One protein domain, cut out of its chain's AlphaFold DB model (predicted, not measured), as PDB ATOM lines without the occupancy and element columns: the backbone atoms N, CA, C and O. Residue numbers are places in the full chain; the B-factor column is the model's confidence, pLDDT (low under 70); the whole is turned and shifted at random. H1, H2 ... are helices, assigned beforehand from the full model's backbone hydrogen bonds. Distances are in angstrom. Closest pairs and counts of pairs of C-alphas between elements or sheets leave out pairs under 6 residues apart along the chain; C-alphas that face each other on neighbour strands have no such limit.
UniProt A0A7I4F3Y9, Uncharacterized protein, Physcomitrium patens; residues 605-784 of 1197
ATOM      1  N   TYR A 605      13.270   7.562  -8.243       82.06
ATOM      2  CA  TYR A 605      12.500   8.302  -9.228       82.06
ATOM      3  C   TYR A 605      11.396   7.421  -9.839       82.06
ATOM      4  O   TYR A 605      10.241   7.852  -9.910       82.06
ATOM      5  N   ARG A 606      11.717   6.182 -10.244       82.81
ATOM      6  CA  ARG A 606      10.715   5.221 -10.735       82.81
ATOM      7  C   ARG A 606       9.754   4.778  -9.648       82.81
ATOM      8  O   ARG A 606       8.562   4.730  -9.925       82.81
ATOM      9  N   GLU A 607      10.238   4.499  -8.443       85.69
ATOM     10  CA  GLU A 607       9.373   4.101  -7.326       85.69
ATOM     11  C   GLU A 607       8.345   5.186  -6.998       85.69
ATOM     12  O   GLU A 607       7.152   4.897  -6.911       85.69
ATOM     13  N   ALA A 608       8.763   6.455  -6.927       86.44
ATOM     14  CA  ALA A 608       7.838   7.560  -6.700       86.44
ATOM     15  C   ALA A 608       6.798   7.693  -7.828       86.44
ATOM     16  O   ALA A 608       5.614   7.899  -7.558       86.44
ATOM     17  N   LEU A 609       7.208   7.543  -9.094       86.75
ATOM     18  CA  LEU A 609       6.268   7.534 -10.220       86.75
ATOM     19  C   LEU A 609       5.313   6.335 -10.178       86.75
ATOM     20  O   LEU A 609       4.138   6.499 -10.503       86.75
ATOM     21  N   SER A 610       5.804   5.163  -9.772       90.12
ATOM     22  CA  SER A 610       5.013   3.943  -9.614       90.12
ATOM     23  C   SER A 610       3.922   4.139  -8.563       90.12
ATOM     24  O   SER A 610       2.749   3.931  -8.864       90.12
ATOM     25  N   SER A 611       4.271   4.669  -7.386       90.88
ATOM     26  CA  SER A 611       3.306   4.992  -6.328       90.88
ATOM     27  C   SER A 611       2.259   6.018  -6.783       90.88
ATOM     28  O   SER A 611       1.068   5.818  -6.550       90.88
ATOM     29  N   ILE A 612       2.661   7.078  -7.504       90.94
ATOM     30  CA  ILE A 612       1.710   8.052  -8.080       90.94
ATOM     31  C   ILE A 612       0.740   7.361  -9.042       90.94
ATOM     32  O   ILE A 612      -0.465   7.608  -8.993       90.94
ATOM     33  N   MET A 613       1.257   6.523  -9.942       90.25
ATOM     34  CA  MET A 613       0.436   5.819 -10.925       90.25
ATOM     35  C   MET A 613      -0.522   4.839 -10.257       90.25
ATOM     36  O   MET A 613      -1.685   4.794 -10.642       90.25
ATOM     37  N   LEU A 614      -0.062   4.102  -9.246       91.56
ATOM     38  CA  LEU A 614      -0.900   3.185  -8.489       91.56
ATOM     39  C   LEU A 614      -2.042   3.928  -7.794       91.56
ATOM     40  O   LEU A 614      -3.195   3.574  -8.011       91.56
ATOM     41  N   VAL A 615      -1.755   5.006  -7.054       92.38
ATOM     42  CA  VAL A 615      -2.801   5.814  -6.404       92.38
ATOM     43  C   VAL A 615      -3.805   6.348  -7.426       92.38
ATOM     44  O   VAL A 615      -5.011   6.220  -7.232       92.38
ATOM     45  N   GLN A 616      -3.327   6.897  -8.546       93.44
ATOM     46  CA  GLN A 616      -4.206   7.391  -9.607       93.44
ATOM     47  C   GLN A 616      -5.072   6.274 -10.203       93.44
ATOM     48  O   GLN A 616      -6.247   6.504 -10.468       93.44
ATOM     49  N   ASN A 617      -4.525   5.070 -10.380       92.31
ATOM     50  CA  ASN A 617      -5.264   3.919 -10.892       92.31
ATOM     51  C   ASN A 617      -6.324   3.423  -9.899       92.31
ATOM     52  O   ASN A 617      -7.451   3.175 -10.317       92.31
ATOM     53  N   LEU A 618      -5.995   3.319  -8.608       92.12
ATOM     54  CA  LEU A 618      -6.935   2.909  -7.557       92.12
ATOM     55  C   LEU A 618      -8.124   3.880  -7.466       92.12
ATOM     56  O   LEU A 618      -9.282   3.464  -7.417       92.12
ATOM     57  N   VAL A 619      -7.834   5.185  -7.501       92.50
ATOM     58  CA  VAL A 619      -8.845   6.247  -7.416       92.50
ATOM     59  C   VAL A 619      -9.696   6.319  -8.687       92.50
ATOM     60  O   VAL A 619     -10.923   6.297  -8.603       92.50
ATOM     61  N   ASN A 620      -9.077   6.359  -9.871       90.00
ATOM     62  CA  ASN A 620      -9.805   6.461 -11.143       90.00
ATOM     63  C   ASN A 620     -10.566   5.174 -11.487       90.00
ATOM     64  O   ASN A 620     -11.605   5.230 -12.137       90.00
ATOM     65  N   GLY A 621     -10.056   4.023 -11.045       84.06
ATOM     66  CA  GLY A 621     -10.714   2.725 -11.165       84.06
ATOM     67  C   GLY A 621     -11.870   2.521 -10.184       84.06
ATOM     68  O   GLY A 621     -12.420   1.427 -10.152       84.06
ATOM     69  N   GLN A 622     -12.220   3.539  -9.381       84.81
ATOM     70  CA  GLN A 622     -13.287   3.496  -8.375       84.81
ATOM     71  C   GLN A 622     -13.142   2.337  -7.370       84.81
ATOM     72  O   GLN A 622     -14.132   1.808  -6.876       84.81
ATOM     73  N   GLN A 623     -11.904   1.945  -7.046       89.94
ATOM     74  CA  GLN A 623     -11.630   0.866  -6.086       89.94
ATOM     75  C   GLN A 623     -11.653   1.343  -4.626       89.94
ATOM     76  O   GLN A 623     -11.642   0.536  -3.701       89.94
ATOM     77  N   VAL A 624     -11.654   2.658  -4.397       93.88
ATOM     78  CA  VAL A 624     -11.719   3.256  -3.059       93.88
ATOM     79  C   VAL A 624     -13.131   3.090  -2.488       93.88
ATOM     80  O   VAL A 624     -14.094   3.586  -3.067       93.88
ATOM     81  N   GLN A 625     -13.249   2.412  -1.344       94.00
ATOM     82  CA  GLN A 625     -14.537   2.079  -0.727       94.00
ATOM     83  C   GLN A 625     -14.993   3.083   0.341       94.00
ATOM     84  O   GLN A 625     -16.195   3.189   0.599       94.00
ATOM     85  N   ILE A 626     -14.051   3.786   0.973       94.00
ATOM     86  CA  ILE A 626     -14.289   4.822   1.989       94.00
ATOM     87  C   ILE A 626     -13.400   6.038   1.706       94.00
ATOM     88  O   ILE A 626     -12.309   5.886   1.169       94.00
ATOM     89  N   ASN A 627     -13.852   7.239   2.068       95.38
ATOM     90  CA  ASN A 627     -13.134   8.501   1.829       95.38
ATOM     91  C   ASN A 627     -12.775   8.753   0.352       95.38
ATOM     92  O   ASN A 627     -11.636   9.094   0.007       95.38
ATOM     93  N   SER A 628     -13.729   8.507  -0.547       94.88
ATOM     94  CA  SER A 628     -13.469   8.537  -1.986       94.88
ATOM     95  C   SER A 628     -13.231   9.956  -2.509       94.88
ATOM     96  O   SER A 628     -12.329  10.141  -3.330       94.88
ATOM     97  N   HIS A 629     -13.938  10.966  -1.994       95.31
ATOM     98  CA  HIS A 629     -13.772  12.368  -2.392       95.31
ATOM     99  C   HIS A 629     -12.431  12.924  -1.890       95.31
ATOM    100  O   HIS A 629     -11.691  13.572  -2.634       95.31
ATOM    101  N   GLN A 630     -12.050  12.605  -0.652       95.19
ATOM    102  CA  GLN A 630     -10.761  12.978  -0.077       95.19
ATOM    103  C   GLN A 630      -9.586  12.302  -0.810       95.19
ATOM    104  O   GLN A 630      -8.579  12.957  -1.094       95.19
ATOM    105  N   CYS A 631      -9.710  11.025  -1.197       96.25
ATOM    106  CA  CYS A 631      -8.699  10.337  -2.013       96.25
ATOM    107  C   CYS A 631      -8.605  10.907  -3.440       96.25
ATOM    108  O   CYS A 631      -7.505  11.010  -3.990       96.25
ATOM    109  N   GLN A 632      -9.730  11.322  -4.034       94.69
ATOM    110  CA  GLN A 632      -9.749  12.042  -5.313       94.69
ATOM    111  C   GLN A 632      -9.018  13.379  -5.215       94.69
ATOM    112  O   GLN A 632      -8.178  13.679  -6.067       94.69
ATOM    113  N   TYR A 633      -9.272  14.141  -4.148       93.62
ATOM    114  CA  TYR A 633      -8.554  15.381  -3.879       93.62
ATOM    115  C   TYR A 633      -7.043  15.140  -3.783       93.62
ATOM    116  O   TYR A 633      -6.279  15.786  -4.501       93.62
ATOM    117  N   LEU A 634      -6.605  14.172  -2.966       93.31
ATOM    118  CA  LEU A 634      -5.192  13.806  -2.813       93.31
ATOM    119  C   LEU A 634      -4.548  13.422  -4.158       93.31
ATOM    120  O   LEU A 634      -3.495  13.949  -4.513       93.31
ATOM    121  N   SER A 635      -5.205  12.556  -4.933       94.38
ATOM    122  CA  SER A 635      -4.739  12.104  -6.252       94.38
ATOM    123  C   SER A 635      -4.574  13.258  -7.251       94.38
ATOM    124  O   SER A 635      -3.593  13.301  -8.005       94.38
ATOM    125  N   ALA A 636      -5.485  14.238  -7.227       90.00
ATOM    126  CA  ALA A 636      -5.414  15.424  -8.078       90.00
ATOM    127  C   ALA A 636      -4.179  16.293  -7.774       90.00
ATOM    128  O   ALA A 636      -3.586  16.863  -8.692       90.00
ATOM    129  N   GLN A 637      -3.732  16.342  -6.514       88.56
ATOM    130  CA  GLN A 637      -2.547  17.112  -6.115       88.56
ATOM    131  C   GLN A 637      -1.221  16.509  -6.619       88.56
ATOM    132  O   GLN A 637      -0.184  17.166  -6.561       88.56
ATOM    133  N   PHE A 638      -1.211  15.278  -7.139       91.62
ATOM    134  CA  PHE A 638       0.022  14.641  -7.626       91.62
ATOM    135  C   PHE A 638       0.458  15.112  -9.016       91.62
ATOM    136  O   PHE A 638       1.549  14.749  -9.464       91.62
ATOM    137  N   ALA A 639      -0.363  15.913  -9.705       86.00
ATOM    138  CA  ALA A 639      -0.089  16.381 -11.060       86.00
ATOM    139  C   ALA A 639       1.251  17.128 -11.164       86.00
ATOM    140  O   ALA A 639       2.080  16.774 -12.004       86.00
ATOM    141  N   ASP A 640       1.498  18.093 -10.277       80.19
ATOM    142  CA  ASP A 640       2.707  18.923 -10.309       80.19
ATOM    143  C   ASP A 640       3.968  18.092 -10.066       80.19
ATOM    144  O   ASP A 640       4.926  18.165 -10.838       80.19
ATOM    145  N   THR A 641       3.936  17.210  -9.065       87.75
ATOM    146  CA  THR A 641       5.037  16.282  -8.769       87.75
ATOM    147  C   THR A 641       5.307  15.346  -9.947       87.75
ATOM    148  O   THR A 641       6.452  15.176 -10.370       87.75
ATOM    149  N   LYS A 642       4.259  14.765 -10.542       90.31
ATOM    150  CA  LYS A 642       4.378  13.884 -11.713       90.31
ATOM    151  C   LYS A 642       4.984  14.621 -12.908       90.31
ATOM    152  O   LYS A 642       5.836  14.061 -13.604       90.31
ATOM    153  N   ASN A 643       4.561  15.860 -13.146       87.56
ATOM    154  CA  ASN A 643       5.059  16.697 -14.233       87.56
ATOM    155  C   ASN A 643       6.523  17.086 -14.016       87.56
ATOM    156  O   ASN A 643       7.319  16.935 -14.943       87.56
ATOM    157  N   LEU A 644       6.902  17.490 -12.798       85.44
ATOM    158  CA  LEU A 644       8.290  17.777 -12.436       85.44
ATOM    159  C   LEU A 644       9.186  16.558 -12.686       85.44
ATOM    160  O   LEU A 644      10.197  16.661 -13.382       85.44
ATOM    161  N   LEU A 645       8.790  15.387 -12.175       85.50
ATOM    162  CA  LEU A 645       9.556  14.152 -12.336       85.50
ATOM    163  C   LEU A 645       9.729  13.790 -13.813       85.50
ATOM    164  O   LEU A 645      10.834  13.467 -14.253       85.50
ATOM    165  N   LYS A 646       8.670  13.900 -14.616       85.12
ATOM    166  CA  LYS A 646       8.761  13.674 -16.065       85.12
ATOM    167  C   LYS A 646       9.672  14.688 -16.757       85.12
ATOM    168  O   LYS A 646      10.527  14.279 -17.540       85.12
ATOM    169  N   ALA A 647       9.536  15.978 -16.450       81.31
ATOM    170  CA  ALA A 647      10.326  17.045 -17.063       81.31
ATOM    171  C   ALA A 647      11.826  16.927 -16.739       81.31
ATOM    172  O   ALA A 647      12.671  17.219 -17.583       81.31
ATOM    173  N   LYS A 648      12.174  16.464 -15.532       80.50
ATOM    174  CA  LYS A 648      13.565  16.319 -15.072       80.50
ATOM    175  C   LYS A 648      14.115  14.893 -15.219       80.50
ATOM    176  O   LYS A 648      15.247  14.642 -14.809       80.50
ATOM    177  N   ALA A 649      13.371  13.972 -15.841       76.00
ATOM    178  CA  ALA A 649      13.678  12.540 -15.905       76.00
ATOM    179  C   ALA A 649      15.115  12.227 -16.347       76.00
ATOM    180  O   ALA A 649      15.777  11.388 -15.745       76.00
ATOM    181  N   VAL A 650      15.624  12.924 -17.369       72.62
ATOM    182  CA  VAL A 650      16.992  12.720 -17.881       72.62
ATOM    183  C   VAL A 650      18.043  12.979 -16.798       72.62
ATOM    184  O   VAL A 650      18.985  12.205 -16.662       72.62
ATOM    185  N   ARG A 651      17.864  14.036 -15.994       71.31
ATOM    186  CA  ARG A 651      18.800  14.419 -14.923       71.31
ATOM    187  C   ARG A 651      18.659  13.567 -13.663       71.31
ATOM    188  O   ARG A 651      19.600  13.504 -12.882       71.31
ATOM    189  N   LEU A 652      17.490  12.969 -13.448       74.81
ATOM    190  CA  LEU A 652      17.217  12.104 -12.299       74.81
ATOM    191  C   LEU A 652      17.657  10.654 -12.558       74.81
ATOM    192  O   LEU A 652      18.086   9.976 -11.636       74.81
ATOM    193  N   ARG A 653      17.637  10.194 -13.817       67.69
ATOM    194  CA  ARG A 653      18.134   8.861 -14.212       67.69
ATOM    195  C   ARG A 653      19.656   8.719 -14.153       67.69
ATOM    196  O   ARG A 653      20.149   7.601 -14.175       67.69
ATOM    197  N   SER A 654      20.398   9.826 -14.127       64.31
ATOM    198  CA  SER A 654      21.868   9.823 -14.109       64.31
ATOM    199  C   SER A 654      22.477   9.820 -12.701       64.31
ATOM    200  O   SER A 654      23.677  10.046 -12.555       64.31
ATOM    201  N   ILE A 655      21.666   9.589 -11.665       64.50
ATOM    202  CA  ILE A 655      22.100   9.534 -10.266       64.50
ATOM    203  C   ILE A 655      22.840   8.217 -10.019       64.50
ATOM    204  O   ILE A 655      22.271   7.148 -10.224       64.50
ATOM    205  N   SER A 656      24.094   8.294  -9.565       51.66
ATOM    206  CA  SER A 656      24.942   7.117  -9.358       51.66
ATOM    207  C   SER A 656      25.231   6.794  -7.887       51.66
ATOM    208  O   SER A 656      25.284   5.615  -7.572       51.66
ATOM    209  N   ASN A 657      25.367   7.755  -6.958       56.00
ATOM    210  CA  ASN A 657      25.770   7.459  -5.565       56.00
ATOM    211  C   ASN A 657      24.715   7.816  -4.487       56.00
ATOM    212  O   ASN A 657      23.751   8.534  -4.751       56.00
ATOM    213  N   CYS A 658      24.926   7.313  -3.262       49.00
ATOM    214  CA  CYS A 658      24.087   7.511  -2.067       49.00
ATOM    215  C   CYS A 658      24.151   8.923  -1.440       49.00
ATOM    216  O   CYS A 658      23.253   9.306  -0.680       49.00
ATOM    217  N   ASP A 659      25.182   9.702  -1.762       54.47
ATOM    218  CA  ASP A 659      25.428  11.044  -1.231       54.47
ATOM    219  C   ASP A 659      24.936  12.183  -2.126       54.47
ATOM    220  O   ASP A 659      24.940  13.339  -1.701       54.47
ATOM    221  N   ASP A 660      24.442  11.862  -3.319       68.50
ATOM    222  CA  ASP A 660      23.854  12.817  -4.244       68.50
ATOM    223  C   ASP A 660      22.652  13.518  -3.597       68.50
ATOM    224  O   ASP A 660      21.662  12.891  -3.203       68.50
ATOM    225  N   ILE A 661      22.724  14.848  -3.520       72.12
ATOM    226  CA  ILE A 661      21.685  15.719  -2.959       72.12
ATOM    227  C   ILE A 661      20.319  15.417  -3.600       72.12
ATOM    228  O   ILE A 661      19.297  15.352  -2.911       72.12
ATOM    229  N   ARG A 662      20.296  15.150  -4.917       77.88
ATOM    230  CA  ARG A 662      19.078  14.794  -5.661       77.88
ATOM    231  C   ARG A 662      18.521  13.459  -5.189       77.88
ATOM    232  O   ARG A 662      17.308  13.324  -5.059       77.88
ATOM    233  N   ARG A 663      19.388  12.483  -4.901       79.88
ATOM    234  CA  ARG A 663      18.980  11.169  -4.392       79.88
ATOM    235  C   ARG A 663      18.369  11.276  -3.003       79.88
ATOM    236  O   ARG A 663      17.303  10.714  -2.788       79.88
ATOM    237  N   LYS A 664      18.995  12.020  -2.086       79.06
ATOM    238  CA  LYS A 664      18.477  12.224  -0.721       79.06
ATOM    239  C   LYS A 664      17.110  12.926  -0.734       79.06
ATOM    240  O   LYS A 664      16.204  12.509  -0.016       79.06
ATOM    241  N   ALA A 665      16.927  13.928  -1.600       82.31
ATOM    242  CA  ALA A 665      15.630  14.579  -1.797       82.31
ATOM    243  C   ALA A 665      14.580  13.622  -2.407       82.31
ATOM    244  O   ALA A 665      13.456  13.538  -1.907       82.31
ATOM    245  N   LEU A 666      14.951  12.843  -3.434       86.12
ATOM    246  CA  LEU A 666      14.080  11.825  -4.040       86.12
ATOM    247  C   LEU A 666      13.684  10.723  -3.051       86.12
ATOM    248  O   LEU A 666      12.538  10.289  -3.067       86.12
ATOM    249  N   LEU A 667      14.603  10.283  -2.191       86.88
ATOM    250  CA  LEU A 667      14.369   9.268  -1.162       86.88
ATOM    251  C   LEU A 667      13.237   9.698  -0.217       86.88
ATOM    252  O   LEU A 667      12.297   8.941   0.023       86.88
ATOM    253  N   LYS A 668      13.289  10.940   0.279       86.69
ATOM    254  CA  LYS A 668      12.271  11.496   1.184       86.69
ATOM    255  C   LYS A 668      10.936  11.774   0.481       86.69
ATOM    256  O   LYS A 668       9.870  11.529   1.053       86.69
ATOM    257  N   MET A 669      10.976  12.203  -0.780       90.12
ATOM    258  CA  MET A 669       9.782  12.318  -1.622       90.12
ATOM    259  C   MET A 669       9.123  10.947  -1.855       90.12
ATOM    260  O   MET A 669       7.912  10.810  -1.703       90.12
ATOM    261  N   CYS A 670       9.916   9.920  -2.173       90.12
ATOM    262  CA  CYS A 670       9.449   8.550  -2.375       90.12
ATOM    263  C   CYS A 670       8.825   7.981  -1.095       90.12
ATOM    264  O   CYS A 670       7.751   7.389  -1.148       90.12
ATOM    265  N   PHE A 671       9.436   8.227   0.064       90.12
ATOM    266  CA  PHE A 671       8.854   7.866   1.358       90.12
ATOM    267  C   PHE A 671       7.479   8.515   1.575       90.12
ATOM    268  O   PHE A 671       6.525   7.843   1.964       90.12
ATOM    269  N   THR A 672       7.346   9.805   1.251       91.00
ATOM    270  CA  THR A 672       6.064  10.526   1.328       91.00
ATOM    271  C   THR A 672       5.021   9.932   0.372       91.00
ATOM    272  O   THR A 672       3.856   9.780   0.734       91.00
ATOM    273  N   MET A 673       5.441   9.518  -0.826       92.38
ATOM    274  CA  MET A 673       4.578   8.840  -1.797       92.38
ATOM    275  C   MET A 673       4.100   7.468  -1.325       92.38
ATOM    276  O   MET A 673       2.917   7.165  -1.455       92.38
ATOM    277  N   LYS A 674       4.975   6.661  -0.716       90.94
ATOM    278  CA  LYS A 674       4.595   5.364  -0.134       90.94
ATOM    279  C   LYS A 674       3.613   5.527   1.033       90.94
ATOM    280  O   LYS A 674       2.708   4.709   1.183       90.94
ATOM    281  N   ARG A 675       3.721   6.607   1.825       91.44
ATOM    282  CA  ARG A 675       2.709   6.954   2.848       91.44
ATOM    283  C   ARG A 675       1.338   7.217   2.218       91.44
ATOM    284  O   ARG A 675       0.340   6.696   2.707       91.44
ATOM    285  N   ALA A 676       1.299   7.976   1.123       93.44
ATOM    286  CA  ALA A 676       0.062   8.248   0.394       93.44
ATOM    287  C   ALA A 676      -0.540   6.988  -0.240       93.44
ATOM    288  O   ALA A 676      -1.739   6.751  -0.122       93.44
ATOM    289  N   GLU A 677       0.299   6.154  -0.857       93.81
ATOM    290  CA  GLU A 677      -0.088   4.855  -1.409       93.81
ATOM    291  C   GLU A 677      -0.747   3.973  -0.345       93.81
ATOM    292  O   GLU A 677      -1.847   3.466  -0.554       93.81
ATOM    293  N   LYS A 678      -0.115   3.848   0.828       92.06
ATOM    294  CA  LYS A 678      -0.634   3.057   1.946       92.06
ATOM    295  C   LYS A 678      -1.980   3.577   2.453       92.06
ATOM    296  O   LYS A 678      -2.881   2.778   2.690       92.06
ATOM    297  N   LEU A 679      -2.137   4.898   2.590       93.56
ATOM    298  CA  LEU A 679      -3.405   5.505   3.008       93.56
ATOM    299  C   LEU A 679      -4.538   5.168   2.027       93.56
ATOM    300  O   LEU A 679      -5.616   4.756   2.452       93.56
ATOM    301  N   VAL A 680      -4.284   5.292   0.721       95.06
ATOM    302  CA  VAL A 680      -5.286   5.013  -0.319       95.06
ATOM    303  C   VAL A 680      -5.616   3.521  -0.398       95.06
ATOM    304  O   VAL A 680      -6.794   3.177  -0.453       95.06
ATOM    305  N   ARG A 681      -4.622   2.625  -0.318       93.38
ATOM    306  CA  ARG A 681      -4.861   1.168  -0.276       93.38
ATOM    307  C   ARG A 681      -5.692   0.748   0.932       93.38
ATOM    308  O   ARG A 681      -6.600  -0.067   0.801       93.38
ATOM    309  N   ASN A 682      -5.451   1.358   2.091       91.94
ATOM    310  CA  ASN A 682      -6.285   1.128   3.268       91.94
ATOM    311  C   ASN A 682      -7.736   1.596   3.035       91.94
ATOM    312  O   ASN A 682      -8.673   0.920   3.446       91.94
ATOM    313  N   CYS A 683      -7.942   2.696   2.302       94.88
ATOM    314  CA  CYS A 683      -9.276   3.157   1.904       94.88
ATOM    315  C   CYS A 683      -9.954   2.255   0.844       94.88
ATOM    316  O   CYS A 683     -11.179   2.289   0.697       94.88
ATOM    317  N   CYS A 684      -9.198   1.411   0.133       93.81
ATOM    318  CA  CYS A 684      -9.727   0.348  -0.733       93.81
ATOM    319  C   CYS A 684     -10.225  -0.882   0.047       93.81
ATOM    320  O   CYS A 684     -10.941  -1.699  -0.530       93.81
ATOM    321  N   CYS A 685      -9.908  -0.988   1.345       89.19
ATOM    322  CA  CYS A 685     -10.333  -2.087   2.220       89.19
ATOM    323  C   CYS A 685      -9.876  -3.471   1.696       89.19
ATOM    324  O   CYS A 685     -10.653  -4.417   1.643       89.19
ATOM    325  N   GLU A 686      -8.614  -3.583   1.250       82.75
ATOM    326  CA  GLU A 686      -8.057  -4.820   0.659       82.75
ATOM    327  C   GLU A 686      -7.892  -5.969   1.670       82.75
ATOM    328  O   GLU A 686      -7.939  -7.136   1.289       82.75
ATOM    329  N   LEU A 687      -7.650  -5.640   2.942       77.38
ATOM    330  CA  LEU A 687      -7.309  -6.605   3.996       77.38
ATOM    331  C   LEU A 687      -8.432  -6.815   5.017       77.38
ATOM    332  O   LEU A 687      -8.408  -7.787   5.764       77.38
ATOM    333  N   GLU A 688      -9.372  -5.875   5.094       82.81
ATOM    334  CA  GLU A 688     -10.361  -5.754   6.167       82.81
ATOM    335  C   GLU A 688     -11.681  -5.276   5.568       82.81
ATOM    336  O   GLU A 688     -11.700  -4.666   4.497       82.81
ATOM    337  N   THR A 689     -12.800  -5.513   6.249       87.81
ATOM    338  CA  THR A 689     -14.097  -5.038   5.747       87.81
ATOM    339  C   THR A 689     -14.148  -3.506   5.711       87.81
ATOM    340  O   THR A 689     -13.423  -2.815   6.438       87.81
ATOM    341  N   TRP A 690     -15.035  -2.933   4.886       90.81
ATOM    342  CA  TRP A 690     -15.216  -1.473   4.835       90.81
ATOM    343  C   TRP A 690     -15.619  -0.889   6.195       90.81
ATOM    344  O   TRP A 690     -15.259   0.242   6.518       90.81
ATOM    345  N   LEU A 691     -16.351  -1.672   6.990       89.50
ATOM    346  CA  LEU A 691     -16.870  -1.268   8.284       89.50
ATOM    347  C   LEU A 691     -15.774  -1.265   9.357       89.50
ATOM    348  O   LEU A 691     -15.661  -0.302  10.111       89.50
ATOM    349  N   GLU A 692     -14.914  -2.285   9.377       87.19
ATOM    350  CA  GLU A 692     -13.721  -2.299  10.233       87.19
ATOM    351  C   GLU A 692     -12.750  -1.179   9.826       87.19
ATOM    352  O   GLU A 692     -12.257  -0.431  10.674       87.19
ATOM    353  N   SER A 693     -12.525  -1.001   8.520       90.56
ATOM    354  CA  SER A 693     -11.656   0.055   7.982       90.56
ATOM    355  C   SER A 693     -12.150   1.450   8.387       90.56
ATOM    356  O   SER A 693     -11.351   2.315   8.756       90.56
ATOM    357  N   ALA A 694     -13.471   1.658   8.418       91.38
ATOM    358  CA  ALA A 694     -14.091   2.905   8.856       91.38
ATOM    359  C   ALA A 694     -13.804   3.254  10.330       91.38
ATOM    360  O   ALA A 694     -13.767   4.435  10.667       91.38
ATOM    361  N   VAL A 695     -13.524   2.276  11.203       87.56
ATOM    362  CA  VAL A 695     -13.168   2.537  12.613       87.56
ATOM    363  C   VAL A 695     -11.898   3.387  12.724       87.56
ATOM    364  O   VAL A 695     -11.821   4.287  13.563       87.56
ATOM    365  N   THR A 696     -10.912   3.128  11.865       87.62
ATOM    366  CA  THR A 696      -9.609   3.816  11.869       87.62
ATOM    367  C   THR A 696      -9.500   4.917  10.821       87.62
ATOM    368  O   THR A 696      -8.649   5.789  10.943       87.62
ATOM    369  N   LEU A 697     -10.334   4.897   9.785       91.00
ATOM    370  CA  LEU A 697     -10.194   5.794   8.636       91.00
ATOM    371  C   LEU A 697     -11.351   6.792   8.520       91.00
ATOM    372  O   LEU A 697     -11.437   7.499   7.528       91.00
ATOM    373  N   ALA A 698     -12.225   6.907   9.524       84.56
ATOM    374  CA  ALA A 698     -13.304   7.905   9.529       84.56
ATOM    375  C   ALA A 698     -12.812   9.367   9.487       84.56
ATOM    376  O   ALA A 698     -13.559  10.253   9.082       84.56
ATOM    377  N   HIS A 699     -11.575   9.633   9.919       84.88
ATOM    378  CA  HIS A 699     -10.996  10.977   9.961       84.88
ATOM    379  C   HIS A 699      -9.561  10.955   9.425       84.88
ATOM    380  O   HIS A 699      -8.621  10.825  10.198       84.88
ATOM    381  N   ILE A 700      -9.400  11.077   8.103       91.19
ATOM    382  CA  ILE A 700      -8.079  11.064   7.433       91.19
ATOM    383  C   ILE A 700      -7.644  12.437   6.900       91.19
ATOM    384  O   ILE A 700      -6.671  12.547   6.157       91.19
ATOM    385  N   MET A 701      -8.391  13.503   7.209       89.69
ATOM    386  CA  MET A 701      -8.114  14.837   6.667       89.69
ATOM    387  C   MET A 701      -6.722  15.334   7.076       89.69
ATOM    388  O   MET A 701      -5.961  15.769   6.214       89.69
ATOM    389  N   ASP A 702      -6.370  15.212   8.357       87.31
ATOM    390  CA  ASP A 702      -5.057  15.618   8.867       87.31
ATOM    391  C   ASP A 702      -3.913  14.747   8.301       87.31
ATOM    392  O   ASP A 702      -2.829  15.270   8.040       87.31
ATOM    393  N   ASP A 703      -4.148  13.457   8.009       91.25
ATOM    394  CA  ASP A 703      -3.198  12.597   7.275       91.25
ATOM    395  C   ASP A 703      -2.926  13.106   5.864       91.25
ATOM    396  O   ASP A 703      -1.770  13.194   5.441       91.25
ATOM    397  N   ILE A 704      -3.980  13.483   5.138       91.62
ATOM    398  CA  ILE A 704      -3.864  14.039   3.789       91.62
ATOM    399  C   ILE A 704      -3.128  15.377   3.826       91.62
ATOM    400  O   ILE A 704      -2.236  15.599   3.008       91.62
ATOM    401  N   VAL A 705      -3.463  16.256   4.773       87.50
ATOM    402  CA  VAL A 705      -2.794  17.553   4.931       87.50
ATOM    403  C   VAL A 705      -1.299  17.356   5.193       87.50
ATOM    404  O   VAL A 705      -0.486  17.951   4.485       87.50
ATOM    405  N   ASP A 706      -0.915  16.479   6.125       88.88
ATOM    406  CA  ASP A 706       0.498  16.203   6.416       88.88
ATOM    407  C   ASP A 706       1.256  15.646   5.199       88.88
ATOM    408  O   ASP A 706       2.345  16.129   4.868       88.88
ATOM    409  N   ILE A 707       0.661  14.684   4.483       92.06
ATOM    410  CA  ILE A 707       1.234  14.103   3.258       92.06
ATOM    411  C   ILE A 707       1.432  15.175   2.186       92.06
ATOM    412  O   ILE A 707       2.484  15.216   1.551       92.06
ATOM    413  N   LEU A 708       0.443  16.043   1.967       88.94
ATOM    414  CA  LEU A 708       0.513  17.085   0.943       88.94
ATOM    415  C   LEU A 708       1.569  18.140   1.270       88.94
ATOM    416  O   LEU A 708       2.281  18.584   0.369       88.94
ATOM    417  N   LEU A 709       1.704  18.517   2.539       84.94
ATOM    418  CA  LEU A 709       2.722  19.466   2.984       84.94
ATOM    419  C   LEU A 709       4.134  18.894   2.831       84.94
ATOM    420  O   LEU A 709       5.013  19.577   2.302       84.94
ATOM    421  N   ASP A 710       4.348  17.641   3.246       88.56
ATOM    422  CA  ASP A 710       5.613  16.935   3.014       88.56
ATOM    423  C   ASP A 710       5.901  16.805   1.521       88.56
ATOM    424  O   ASP A 710       7.022  17.054   1.080       88.56
ATOM    425  N   LEU A 711       4.891  16.453   0.729       88.88
ATOM    426  CA  LEU A 711       5.060  16.246  -0.695       88.88
ATOM    427  C   LEU A 711       5.453  17.538  -1.400       88.88
ATOM    428  O   LEU A 711       6.423  17.542  -2.147       88.88
ATOM    429  N   ARG A 712       4.734  18.638  -1.157       85.88
ATOM    430  CA  ARG A 712       5.059  19.934  -1.764       85.88
ATOM    431  C   ARG A 712       6.471  20.370  -1.387       85.88
ATOM    432  O   ARG A 712       7.229  20.767  -2.268       85.88
ATOM    433  N   TRP A 713       6.845  20.216  -0.114       85.88
ATOM    434  CA  TRP A 713       8.206  20.482   0.347       85.88
ATOM    435  C   TRP A 713       9.240  19.665  -0.433       85.88
ATOM    436  O   TRP A 713      10.170  20.229  -1.008       85.88
ATOM    437  N   TRP A 714       9.063  18.347  -0.515       88.81
ATOM    438  CA  TRP A 714      10.020  17.472  -1.188       88.81
ATOM    439  C   TRP A 714      10.043  17.648  -2.708       88.81
ATOM    440  O   TRP A 714      11.113  17.555  -3.303       88.81
ATOM    441  N   THR A 715       8.917  17.989  -3.333       86.56
ATOM    442  CA  THR A 715       8.846  18.378  -4.747       86.56
ATOM    443  C   THR A 715       9.696  19.624  -5.007       86.56
ATOM    444  O   THR A 715      10.516  19.618  -5.928       86.56
ATOM    445  N   SER A 716       9.596  20.655  -4.160       83.06
ATOM    446  CA  SER A 716      10.468  21.836  -4.241       83.06
ATOM    447  C   SER A 716      11.938  21.494  -3.992       83.06
ATOM    448  O   SER A 716      12.803  21.951  -4.736       83.06
ATOM    449  N   MET A 717      12.237  20.656  -2.992       83.31
ATOM    450  CA  MET A 717      13.616  20.253  -2.688       83.31
ATOM    451  C   MET A 717      14.252  19.451  -3.824       83.31
ATOM    452  O   MET A 717      15.435  19.624  -4.094       83.31
ATOM    453  N   VAL A 718      13.489  18.603  -4.520       85.25
ATOM    454  CA  VAL A 718      13.977  17.886  -5.706       85.25
ATOM    455  C   VAL A 718      14.292  18.860  -6.841       85.25
ATOM    456  O   VAL A 718      15.333  18.714  -7.481       85.25
ATOM    457  N   ASP A 719      13.452  19.870  -7.088       81.94
ATOM    458  CA  ASP A 719      13.727  20.866  -8.132       81.94
ATOM    459  C   ASP A 719      14.971  21.710  -7.803       81.94
ATOM    460  O   ASP A 719      15.867  21.843  -8.643       81.94
ATOM    461  N   ILE A 720      15.090  22.171  -6.551       75.88
ATOM    462  CA  ILE A 720      16.267  22.888  -6.031       75.88
ATOM    463  C   ILE A 720      17.521  22.013  -6.122       75.88
ATOM    464  O   ILE A 720      18.547  22.458  -6.636       75.88
ATOM    465  N   ALA A 721      17.453  20.747  -5.703       77.19
ATOM    466  CA  ALA A 721      18.576  19.818  -5.787       77.19
ATOM    467  C   ALA A 721      19.029  19.614  -7.242       77.19
ATOM    468  O   ALA A 721      20.225  19.625  -7.530       77.19
ATOM    469  N   VAL A 722      18.095  19.492  -8.189       75.88
ATOM    470  CA  VAL A 722      18.417  19.368  -9.619       75.88
ATOM    471  C   VAL A 722      19.010  20.657 -10.199       75.88
ATOM    472  O   VAL A 722      19.845  20.576 -11.104       75.88
ATOM    473  N   ALA A 723      18.594  21.827  -9.708       71.88
ATOM    474  CA  ALA A 723      19.144  23.122 -10.103       71.88
ATOM    475  C   ALA A 723      20.550  23.364  -9.521       71.88
ATOM    476  O   ALA A 723      21.436  23.820 -10.241       71.88
ATOM    477  N   SER A 724      20.786  22.983  -8.263       65.44
ATOM    478  CA  SER A 724      22.072  23.164  -7.570       65.44
ATOM    479  C   SER A 724      23.239  22.471  -8.284       65.44
ATOM    480  O   SER A 724      24.302  23.060  -8.462       65.44
ATOM    481  N   VAL A 725      23.013  21.267  -8.824       60.47
ATOM    482  CA  VAL A 725      24.024  20.495  -9.568       60.47
ATOM    483  C   VAL A 725      24.398  21.154 -10.901       60.47
ATOM    484  O   VAL A 725      25.507  20.966 -11.395       60.47
ATOM    485  N   THR A 726      23.510  21.955 -11.500       52.34
ATOM    486  CA  THR A 726      23.852  22.728 -12.707       52.34
ATOM    487  C   THR A 726      24.645  23.999 -12.430       52.34
ATOM    488  O   THR A 726      25.207  24.561 -13.367       52.34
ATOM    489  N   CYS A 727      24.730  24.427 -11.171       49.72
ATOM    490  CA  CYS A 727      25.342  25.688 -10.771       49.72
ATOM    491  C   CYS A 727      26.644  25.493  -9.974       49.72
ATOM    492  O   CYS A 727      26.954  26.330  -9.135       49.72
ATOM    493  N   LEU A 728      27.402  24.412 -10.236       45.00
ATOM    494  CA  LEU A 728      28.682  24.033  -9.594       45.00
ATOM    495  C   LEU A 728      29.850  25.026  -9.845       45.00
ATOM    496  O   LEU A 728      30.982  24.632 -10.120       45.00
ATOM    497  N   SER A 729      29.596  26.326  -9.755       47.25
ATOM    498  CA  SER A 729      30.589  27.321  -9.365       47.25
ATOM    499  C   SER A 729      30.553  27.456  -7.843       47.25
ATOM    500  O   SER A 729      29.474  27.485  -7.262       47.25
ATOM    501  N   SER A 730      31.712  27.589  -7.199       51.25
ATOM    502  CA  SER A 730      31.886  27.860  -5.760       51.25
ATOM    503  C   SER A 730      31.399  29.260  -5.334       51.25
ATOM    504  O   SER A 730      32.049  29.939  -4.540       51.25
ATOM    505  N   ASP A 731      30.319  29.746  -5.940       59.28
ATOM    506  CA  ASP A 731      29.808  31.098  -5.787       59.28
ATOM    507  C   ASP A 731      28.778  31.136  -4.654       59.28
ATOM    508  O   ASP A 731      27.653  30.650  -4.791       59.28
ATOM    509  N   GLN A 732      29.163  31.742  -3.526       60.12
ATOM    510  CA  GLN A 732      28.290  31.930  -2.364       60.12
ATOM    511  C   GLN A 732      26.956  32.610  -2.727       60.12
ATOM    512  O   GLN A 732      25.967  32.371  -2.038       60.12
ATOM    513  N   GLN A 733      26.889  33.420  -3.795       63.00
ATOM    514  CA  GLN A 733      25.642  34.066  -4.233       63.00
ATOM    515  C   GLN A 733      24.601  33.067  -4.757       63.00
ATOM    516  O   GLN A 733      23.402  33.277  -4.567       63.00
ATOM    517  N   VAL A 734      25.037  31.966  -5.374       65.06
ATOM    518  CA  VAL A 734      24.147  30.913  -5.888       65.06
ATOM    519  C   VAL A 734      23.558  30.095  -4.738       65.06
ATOM    520  O   VAL A 734      22.349  29.867  -4.719       65.06
ATOM    521  N   GLU A 735      24.377  29.696  -3.757       62.25
ATOM    522  CA  GLU A 735      23.901  28.994  -2.551       62.25
ATOM    523  C   GLU A 735      22.894  29.852  -1.769       62.25
ATOM    524  O   GLU A 735      21.828  29.365  -1.392       62.25
ATOM    525  N   LEU A 736      23.179  31.151  -1.605       65.19
ATOM    526  CA  LEU A 736      22.256  32.128  -1.013       65.19
ATOM    527  C   LEU A 736      20.945  32.266  -1.802       65.19
ATOM    528  O   LEU A 736      19.887  32.414  -1.194       65.19
ATOM    529  N   GLY A 737      20.996  32.218  -3.136       68.81
ATOM    530  CA  GLY A 737      19.809  32.243  -3.996       68.81
ATOM    531  C   GLY A 737      18.914  31.017  -3.798       68.81
ATOM    532  O   GLY A 737      17.734  31.167  -3.495       68.81
ATOM    533  N   LEU A 738      19.487  29.810  -3.869       66.12
ATOM    534  CA  LEU A 738      18.758  28.547  -3.663       66.12
ATOM    535  C   LEU A 738      18.154  28.444  -2.255       66.12
ATOM    536  O   LEU A 738      17.074  27.884  -2.068       66.12
ATOM    537  N   LEU A 739      18.842  29.004  -1.260       63.56
ATOM    538  CA  LEU A 739      18.353  29.116   0.109       63.56
ATOM    539  C   LEU A 739      17.176  30.076   0.252       63.56
ATOM    540  O   LEU A 739      16.199  29.730   0.911       63.56
ATOM    541  N   ARG A 740      17.248  31.257  -0.370       70.56
ATOM    542  CA  ARG A 740      16.123  32.204  -0.409       70.56
ATOM    543  C   ARG A 740      14.922  31.604  -1.124       70.56
ATOM    544  O   ARG A 740      13.795  31.812  -0.688       70.56
ATOM    545  N   ASP A 741      15.155  30.818  -2.171       71.00
ATOM    546  CA  ASP A 741      14.094  30.077  -2.845       71.00
ATOM    547  C   ASP A 741      13.471  29.039  -1.901       71.00
ATOM    548  O   ASP A 741      12.247  28.989  -1.773       71.00
ATOM    549  N   ALA A 742      14.282  28.255  -1.182       66.19
ATOM    550  CA  ALA A 742      13.795  27.304  -0.182       66.19
ATOM    551  C   ALA A 742      12.995  27.991   0.942       66.19
ATOM    552  O   ALA A 742      11.936  27.497   1.331       66.19
ATOM    553  N   GLU A 743      13.464  29.138   1.436       68.38
ATOM    554  CA  GLU A 743      12.784  29.954   2.446       68.38
ATOM    555  C   GLU A 743      11.457  30.518   1.920       68.38
ATOM    556  O   GLU A 743      10.430  30.395   2.585       68.38
ATOM    557  N   ALA A 744      11.430  31.044   0.694       75.81
ATOM    558  CA  ALA A 744      10.207  31.530   0.061       75.81
ATOM    559  C   ALA A 744       9.171  30.406  -0.132       75.81
ATOM    560  O   ALA A 744       7.975  30.616   0.099       75.81
ATOM    561  N   GLN A 745       9.611  29.196  -0.507       72.12
ATOM    562  CA  GLN A 745       8.728  28.025  -0.569       72.12
ATOM    563  C   GLN A 745       8.215  27.635   0.816       72.12
ATOM    564  O   GLN A 745       7.030  27.347   0.977       72.12
ATOM    565  N   LEU A 746       9.078  27.666   1.831       67.44
ATOM    566  CA  LEU A 746       8.700  27.390   3.210       67.44
ATOM    567  C   LEU A 746       7.640  28.387   3.697       67.44
ATOM    568  O   LEU A 746       6.596  27.977   4.196       67.44
ATOM    569  N   GLU A 747       7.851  29.689   3.498       74.88
ATOM    570  CA  GLU A 747       6.871  30.721   3.843       74.88
ATOM    571  C   GLU A 747       5.527  30.505   3.150       74.88
ATOM    572  O   GLU A 747       4.476  30.684   3.772       74.88
ATOM    573  N   ARG A 748       5.547  30.111   1.874       77.56
ATOM    574  CA  ARG A 748       4.337  29.785   1.121       77.56
ATOM    575  C   ARG A 748       3.609  28.586   1.727       77.56
ATOM    576  O   ARG A 748       2.413  28.689   1.987       77.56
ATOM    577  N   LEU A 749       4.327  27.505   2.031       69.94
ATOM    578  CA  LEU A 749       3.763  26.319   2.680       69.94
ATOM    579  C   LEU A 749       3.149  26.650   4.040       69.94
ATOM    580  O   LEU A 749       2.057  26.184   4.341       69.94
ATOM    581  N   PHE A 750       3.798  27.490   4.850       66.38
ATOM    582  CA  PHE A 750       3.246  27.907   6.140       66.38
ATOM    583  C   PHE A 750       2.036  28.830   6.010       66.38
ATOM    584  O   PHE A 750       1.134  28.740   6.838       66.38
ATOM    585  N   LYS A 751       1.985  29.700   4.995       70.62
ATOM    586  CA  LYS A 751       0.777  30.489   4.701       70.62
ATOM    587  C   LYS A 751      -0.388  29.574   4.327       70.62
ATOM    588  O   LYS A 751      -1.496  29.786   4.802       70.62
ATOM    589  N   GLU A 752      -0.123  28.533   3.544       64.62
ATOM    590  CA  GLU A 752      -1.111  27.516   3.162       64.62
ATOM    591  C   GLU A 752      -1.519  26.613   4.342       64.62
ATOM    592  O   GLU A 752      -2.682  26.240   4.433       64.62
ATOM    593  N   LEU A 753      -0.613  26.334   5.290       59.94
ATOM    594  CA  LEU A 753      -0.869  25.545   6.508       59.94
ATOM    595  C   LEU A 753      -1.966  26.141   7.409       59.94
ATOM    596  O   LEU A 753      -2.597  25.417   8.170       59.94
ATOM    597  N   HIS A 754      -2.158  27.463   7.351       54.53
ATOM    598  CA  HIS A 754      -3.110  28.203   8.190       54.53
ATOM    599  C   HIS A 754      -4.370  28.635   7.424       54.53
ATOM    600  O   HIS A 754      -5.225  29.314   7.994       54.53
ATOM    601  N   LEU A 755      -4.488  28.283   6.138       55.06
ATOM    602  CA  LEU A 755      -5.664  28.586   5.329       55.06
ATOM    603  C   LEU A 755      -6.612  27.376   5.322       55.06
ATOM    604  O   LEU A 755      -6.164  26.275   5.000       55.06
ATOM    605  N   PRO A 756      -7.912  27.564   5.623       56.81
ATOM    606  CA  PRO A 756      -8.917  26.522   5.440       56.81
ATOM    607  C   PRO A 756      -8.888  26.049   3.990       56.81
ATOM    608  O   PRO A 756      -8.981  26.849   3.049       56.81
ATOM    609  N   ASN A 757      -8.720  24.747   3.786       68.44
ATOM    610  CA  ASN A 757      -8.734  24.183   2.447       68.44
ATOM    611  C   ASN A 757     -10.173  23.816   2.112       68.44
ATOM    612  O   ASN A 757     -10.548  22.649   2.180       68.44
ATOM    613  N   ASN A 758     -10.966  24.829   1.751       76.94
ATOM    614  CA  ASN A 758     -12.413  24.716   1.525       76.94
ATOM    615  C   ASN A 758     -12.805  23.523   0.630       76.94
ATOM    616  O   ASN A 758     -13.886  22.964   0.784       76.94
ATOM    617  N   VAL A 759     -11.934  23.122  -0.304       85.12
ATOM    618  CA  VAL A 759     -12.172  21.974  -1.190       85.12
ATOM    619  C   VAL A 759     -11.971  20.640  -0.465       85.12
ATOM    620  O   VAL A 759     -12.811  19.756  -0.588       85.12
ATOM    621  N   LEU A 760     -10.882  20.482   0.296       88.31
ATOM    622  CA  LEU A 760     -10.633  19.261   1.072       88.31
ATOM    623  C   LEU A 760     -11.617  19.128   2.241       88.31
ATOM    624  O   LEU A 760     -12.074  18.026   2.526       88.31
ATOM    625  N   GLU A 761     -11.973  20.240   2.883       88.94
ATOM    626  CA  GLU A 761     -13.020  20.283   3.908       88.94
ATOM    627  C   GLU A 761     -14.380  19.897   3.316       88.94
ATOM    628  O   GLU A 761     -15.082  19.068   3.892       88.94
ATOM    629  N   GLY A 762     -14.720  20.415   2.129       90.94
ATOM    630  CA  GLY A 762     -15.905  19.994   1.381       90.94
ATOM    631  C   GLY A 762     -15.903  18.492   1.081       90.94
ATOM    632  O   GLY A 762     -16.875  17.809   1.389       90.94
ATOM    633  N   ALA A 763     -14.785  17.957   0.581       92.56
ATOM    634  CA  ALA A 763     -14.628  16.525   0.323       92.56
ATOM    635  C   ALA A 763     -14.770  15.675   1.601       92.56
ATOM    636  O   ALA A 763     -15.408  14.626   1.578       92.56
ATOM    637  N   ALA A 764     -14.221  16.136   2.729       91.25
ATOM    638  CA  ALA A 764     -14.362  15.464   4.020       91.25
ATOM    639  C   ALA A 764     -15.815  15.470   4.523       91.25
ATOM    640  O   ALA A 764     -16.271  14.480   5.094       91.25
ATOM    641  N   ILE A 765     -16.562  16.556   4.293       92.62
ATOM    642  CA  ILE A 765     -17.996  16.633   4.603       92.62
ATOM    643  C   ILE A 765     -18.787  15.650   3.727       92.62
ATOM    644  O   ILE A 765     -19.630  14.917   4.244       92.62
ATOM    645  N   GLU A 766     -18.502  15.593   2.425       94.56
ATOM    646  CA  GLU A 766     -19.163  14.671   1.492       94.56
ATOM    647  C   GLU A 766     -18.915  13.202   1.855       94.56
ATOM    648  O   GLU A 766     -19.864  12.415   1.931       94.56
ATOM    649  N   ASP A 767     -17.664  12.837   2.146       95.12
ATOM    650  CA  ASP A 767     -17.293  11.485   2.568       95.12
ATOM    651  C   ASP A 767     -17.914  11.118   3.926       95.12
ATOM    652  O   ASP A 767     -18.438  10.011   4.086       95.12
ATOM    653  N   LYS A 768     -17.953  12.060   4.880       93.94
ATOM    654  CA  LYS A 768     -18.654  11.893   6.163       93.94
ATOM    655  C   LYS A 768     -20.143  11.606   5.958       93.94
ATOM    656  O   LYS A 768     -20.661  10.651   6.537       93.94
ATOM    657  N   GLU A 769     -20.834  12.383   5.127       94.31
ATOM    658  CA  GLU A 769     -22.261  12.185   4.828       94.31
ATOM    659  C   GLU A 769     -22.527  10.893   4.041       94.31
ATOM    660  O   GLU A 769     -23.552  10.232   4.234       94.31
ATOM    661  N   GLN A 770     -21.618  10.493   3.149       94.38
ATOM    662  CA  GLN A 770     -21.702   9.208   2.455       94.38
ATOM    663  C   GLN A 770     -21.573   8.035   3.435       94.38
ATOM    664  O   GLN A 770     -22.378   7.100   3.384       94.38
ATOM    665  N   LEU A 771     -20.601   8.097   4.347       94.19
ATOM    666  CA  LEU A 771     -20.367   7.053   5.337       94.19
ATOM    667  C   LEU A 771     -21.516   6.970   6.352       94.19
ATOM    668  O   LEU A 771     -21.990   5.874   6.644       94.19
ATOM    669  N   LEU A 772     -22.036   8.115   6.815       93.75
ATOM    670  CA  LEU A 772     -23.214   8.181   7.685       93.75
ATOM    671  C   LEU A 772     -24.451   7.549   7.043       93.75
ATOM    672  O   LEU A 772     -25.153   6.788   7.707       93.75
ATOM    673  N   ARG A 773     -24.718   7.825   5.759       94.38
ATOM    674  CA  ARG A 773     -25.821   7.185   5.023       94.38
ATOM    675  C   ARG A 773     -25.652   5.670   4.970       94.38
ATOM    676  O   ARG A 773     -26.545   4.955   5.406       94.38
ATOM    677  N   ARG A 774     -24.478   5.190   4.547       94.81
ATOM    678  CA  ARG A 774     -24.179   3.753   4.432       94.81
ATOM    679  C   ARG A 774     -24.336   3.014   5.766       94.81
ATOM    680  O   ARG A 774     -24.876   1.914   5.807       94.81
ATOM    681  N   VAL A 775     -23.897   3.637   6.859       92.56
ATOM    682  CA  VAL A 775     -24.039   3.106   8.220       92.56
ATOM    683  C   VAL A 775     -25.503   3.088   8.676       92.56
ATOM    684  O   VAL A 775     -25.950   2.084   9.227       92.56
ATOM    685  N   ARG A 776     -26.276   4.153   8.418       92.38
ATOM    686  CA  ARG A 776     -27.715   4.197   8.740       92.38
ATOM    687  C   ARG A 776     -28.506   3.157   7.950       92.38
ATOM    688  O   ARG A 776     -29.352   2.489   8.532       92.38
ATOM    689  N   ASP A 777     -28.213   2.992   6.664       92.62
ATOM    690  CA  ASP A 777     -28.873   2.004   5.805       92.62
ATOM    691  C   ASP A 777     -28.619   0.577   6.306       92.62
ATOM    692  O   ASP A 777     -29.560  -0.209   6.425       92.62
ATOM    693  N   LEU A 778     -27.375   0.267   6.696       91.44
ATOM    694  CA  LEU A 778     -27.023  -1.018   7.304       91.44
ATOM    695  C   LEU A 778     -27.773  -1.237   8.626       91.44
ATOM    696  O   LEU A 778     -28.418  -2.269   8.798       91.44
ATOM    697  N   GLN A 779     -27.783  -0.255   9.531       88.50
ATOM    698  CA  GLN A 779     -28.518  -0.376  10.797       88.50
ATOM    699  C   GLN A 779     -30.034  -0.523  10.593       88.50
ATOM    700  O   GLN A 779     -30.675  -1.292  11.307       88.50
ATOM    701  N   ASN A 780     -30.610   0.172   9.610       88.94
ATOM    702  CA  ASN A 780     -32.025   0.052   9.259       88.94
ATOM    703  C   ASN A 780     -32.353  -1.323   8.665       88.94
ATOM    704  O   ASN A 780     -33.435  -1.841   8.922       88.94
ATOM    705  N   SER A 781     -31.428  -1.929   7.909       89.25
ATOM    706  CA  SER A 781     -31.610  -3.271   7.337       89.25
ATOM    707  C   SER A 781     -31.705  -4.373   8.398       89.25
ATOM    708  O   SER A 781     -32.370  -5.382   8.176       89.25
ATOM    709  N   TYR A 782     -31.103  -4.147   9.568       86.75
ATOM    710  CA  TYR A 782     -31.104  -5.067  10.708       86.75
ATOM    711  C   TYR A 782     -32.194  -4.762  11.747       86.75
ATOM    712  O   TYR A 782     -32.507  -5.606  12.591       86.75
ATOM    713  N   ALA A 783     -32.818  -3.583  11.684       78.69
ATOM    714  CA  ALA A 783     -33.827  -3.165  12.649       78.69
ATOM    715  C   ALA A 783     -35.059  -4.093  12.633       78.69
ATOM    716  O   ALA A 783     -35.745  -4.230  11.623       78.69
ATOM    717  N   GLY A 784     -35.370  -4.704  13.783       70.88
ATOM    718  CA  GLY A 784     -36.546  -5.570  13.951       70.88
ATOM    719  C   GLY A 784     -36.383  -7.007  13.436       70.88
ATOM    720  O   GLY A 784     -37.383  -7.714  13.317       70.88
TER     721      GLY A 784
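Overview. This is residues 605 to 784 of the 1197 residues of an uncharacterized protein of Physcomitrium patens (UniProt A0A7I4F3Y9). This is an elongated bundle of helices, with the long H5 and H7 side by side in opposite directions, H1 beside H5, and H2 and H3 following one another along the side between H1 and H7. H8 folds back along H7, and H9 packs on H2 with its first part and then runs off as an arm whose residues 776 to 782 stick out at one end. The printed part has 180 residues with nine named helices, H1 to H9 in order, and no named strand; the class is all helix. It is loose, with a radius of gyration of the C-alphas of 19.6 A, and spans 79 by 33 by 22 A.

Along the chain. H1, residues 605 to 620, begins at C-alpha 605 (12.500, 8.302, -9.228) and is 22.5 A long. H2 is residues 628 to 636, H3 residues 638 to 647, and H4 residues 649 to 652. H5, residues 661 to 683, measures 33.8 A, and H6 is residues 690 to 697. H7, residues 701 to 727, measures 39.3 A from C-alpha 701 (-8.114, 14.837, 6.667). H8, residues 732 to 753, measures 31.1 A. H9, residues 758 to 782, measures 36.3 A and ends at C-alpha 782 (-31.104, -5.067, 10.708).

Arrangement. H1, H3, H5 and H7 form an up and down bundle, each running against the one before it. H1 touches H5, the same way at a shallow tilt of 23 degrees, C-alphas 608 and 670 being closest at 4.7 A. H1 touches H3 with residues 605 to 612 alone, closest at C-alphas 609 and 642, 6.8 A. H7, the hub, touches five helices; it touches H5 opposite ways at 22 degrees, a shallow tilt, closest at C-alphas 662 and 721, 5.1 A. H7 and H8 are a hairpin, closest at C-alphas 720 and 738, 6.6 A. H2 touches H9, closest at C-alphas 629 and 763, 5.0 A. H5 and H6, also a hairpin, only just touch, with 3 pairs of C-alphas within 8 A, closest at C-alphas 682 and 693, 7.2 A. H4 is close to but not clearly touching H7, with C-alphas 651 and 722 closest at 7.3 A. Each O i to N i+4 pair is within hydrogen-bond range in H1, H2, H3, H5, H8 and H9; the counts are 2 of 4 in H6 and 22 of 23 in H7, and H4 is too short for such a pair.

Size, cuts and confidence. The farthest C-alphas, Ser 730 and Gly 784, are 78.7 A apart. Residues 728 to 733 and 776 to 784 stand free; without them the body spans 57 by 33 by 21 A. The printed part has no cut, and no link is long. Mean pLDDT of the printed part is 82.1, with 35 residues under 70, among them 653 to 660 and 724 to 739.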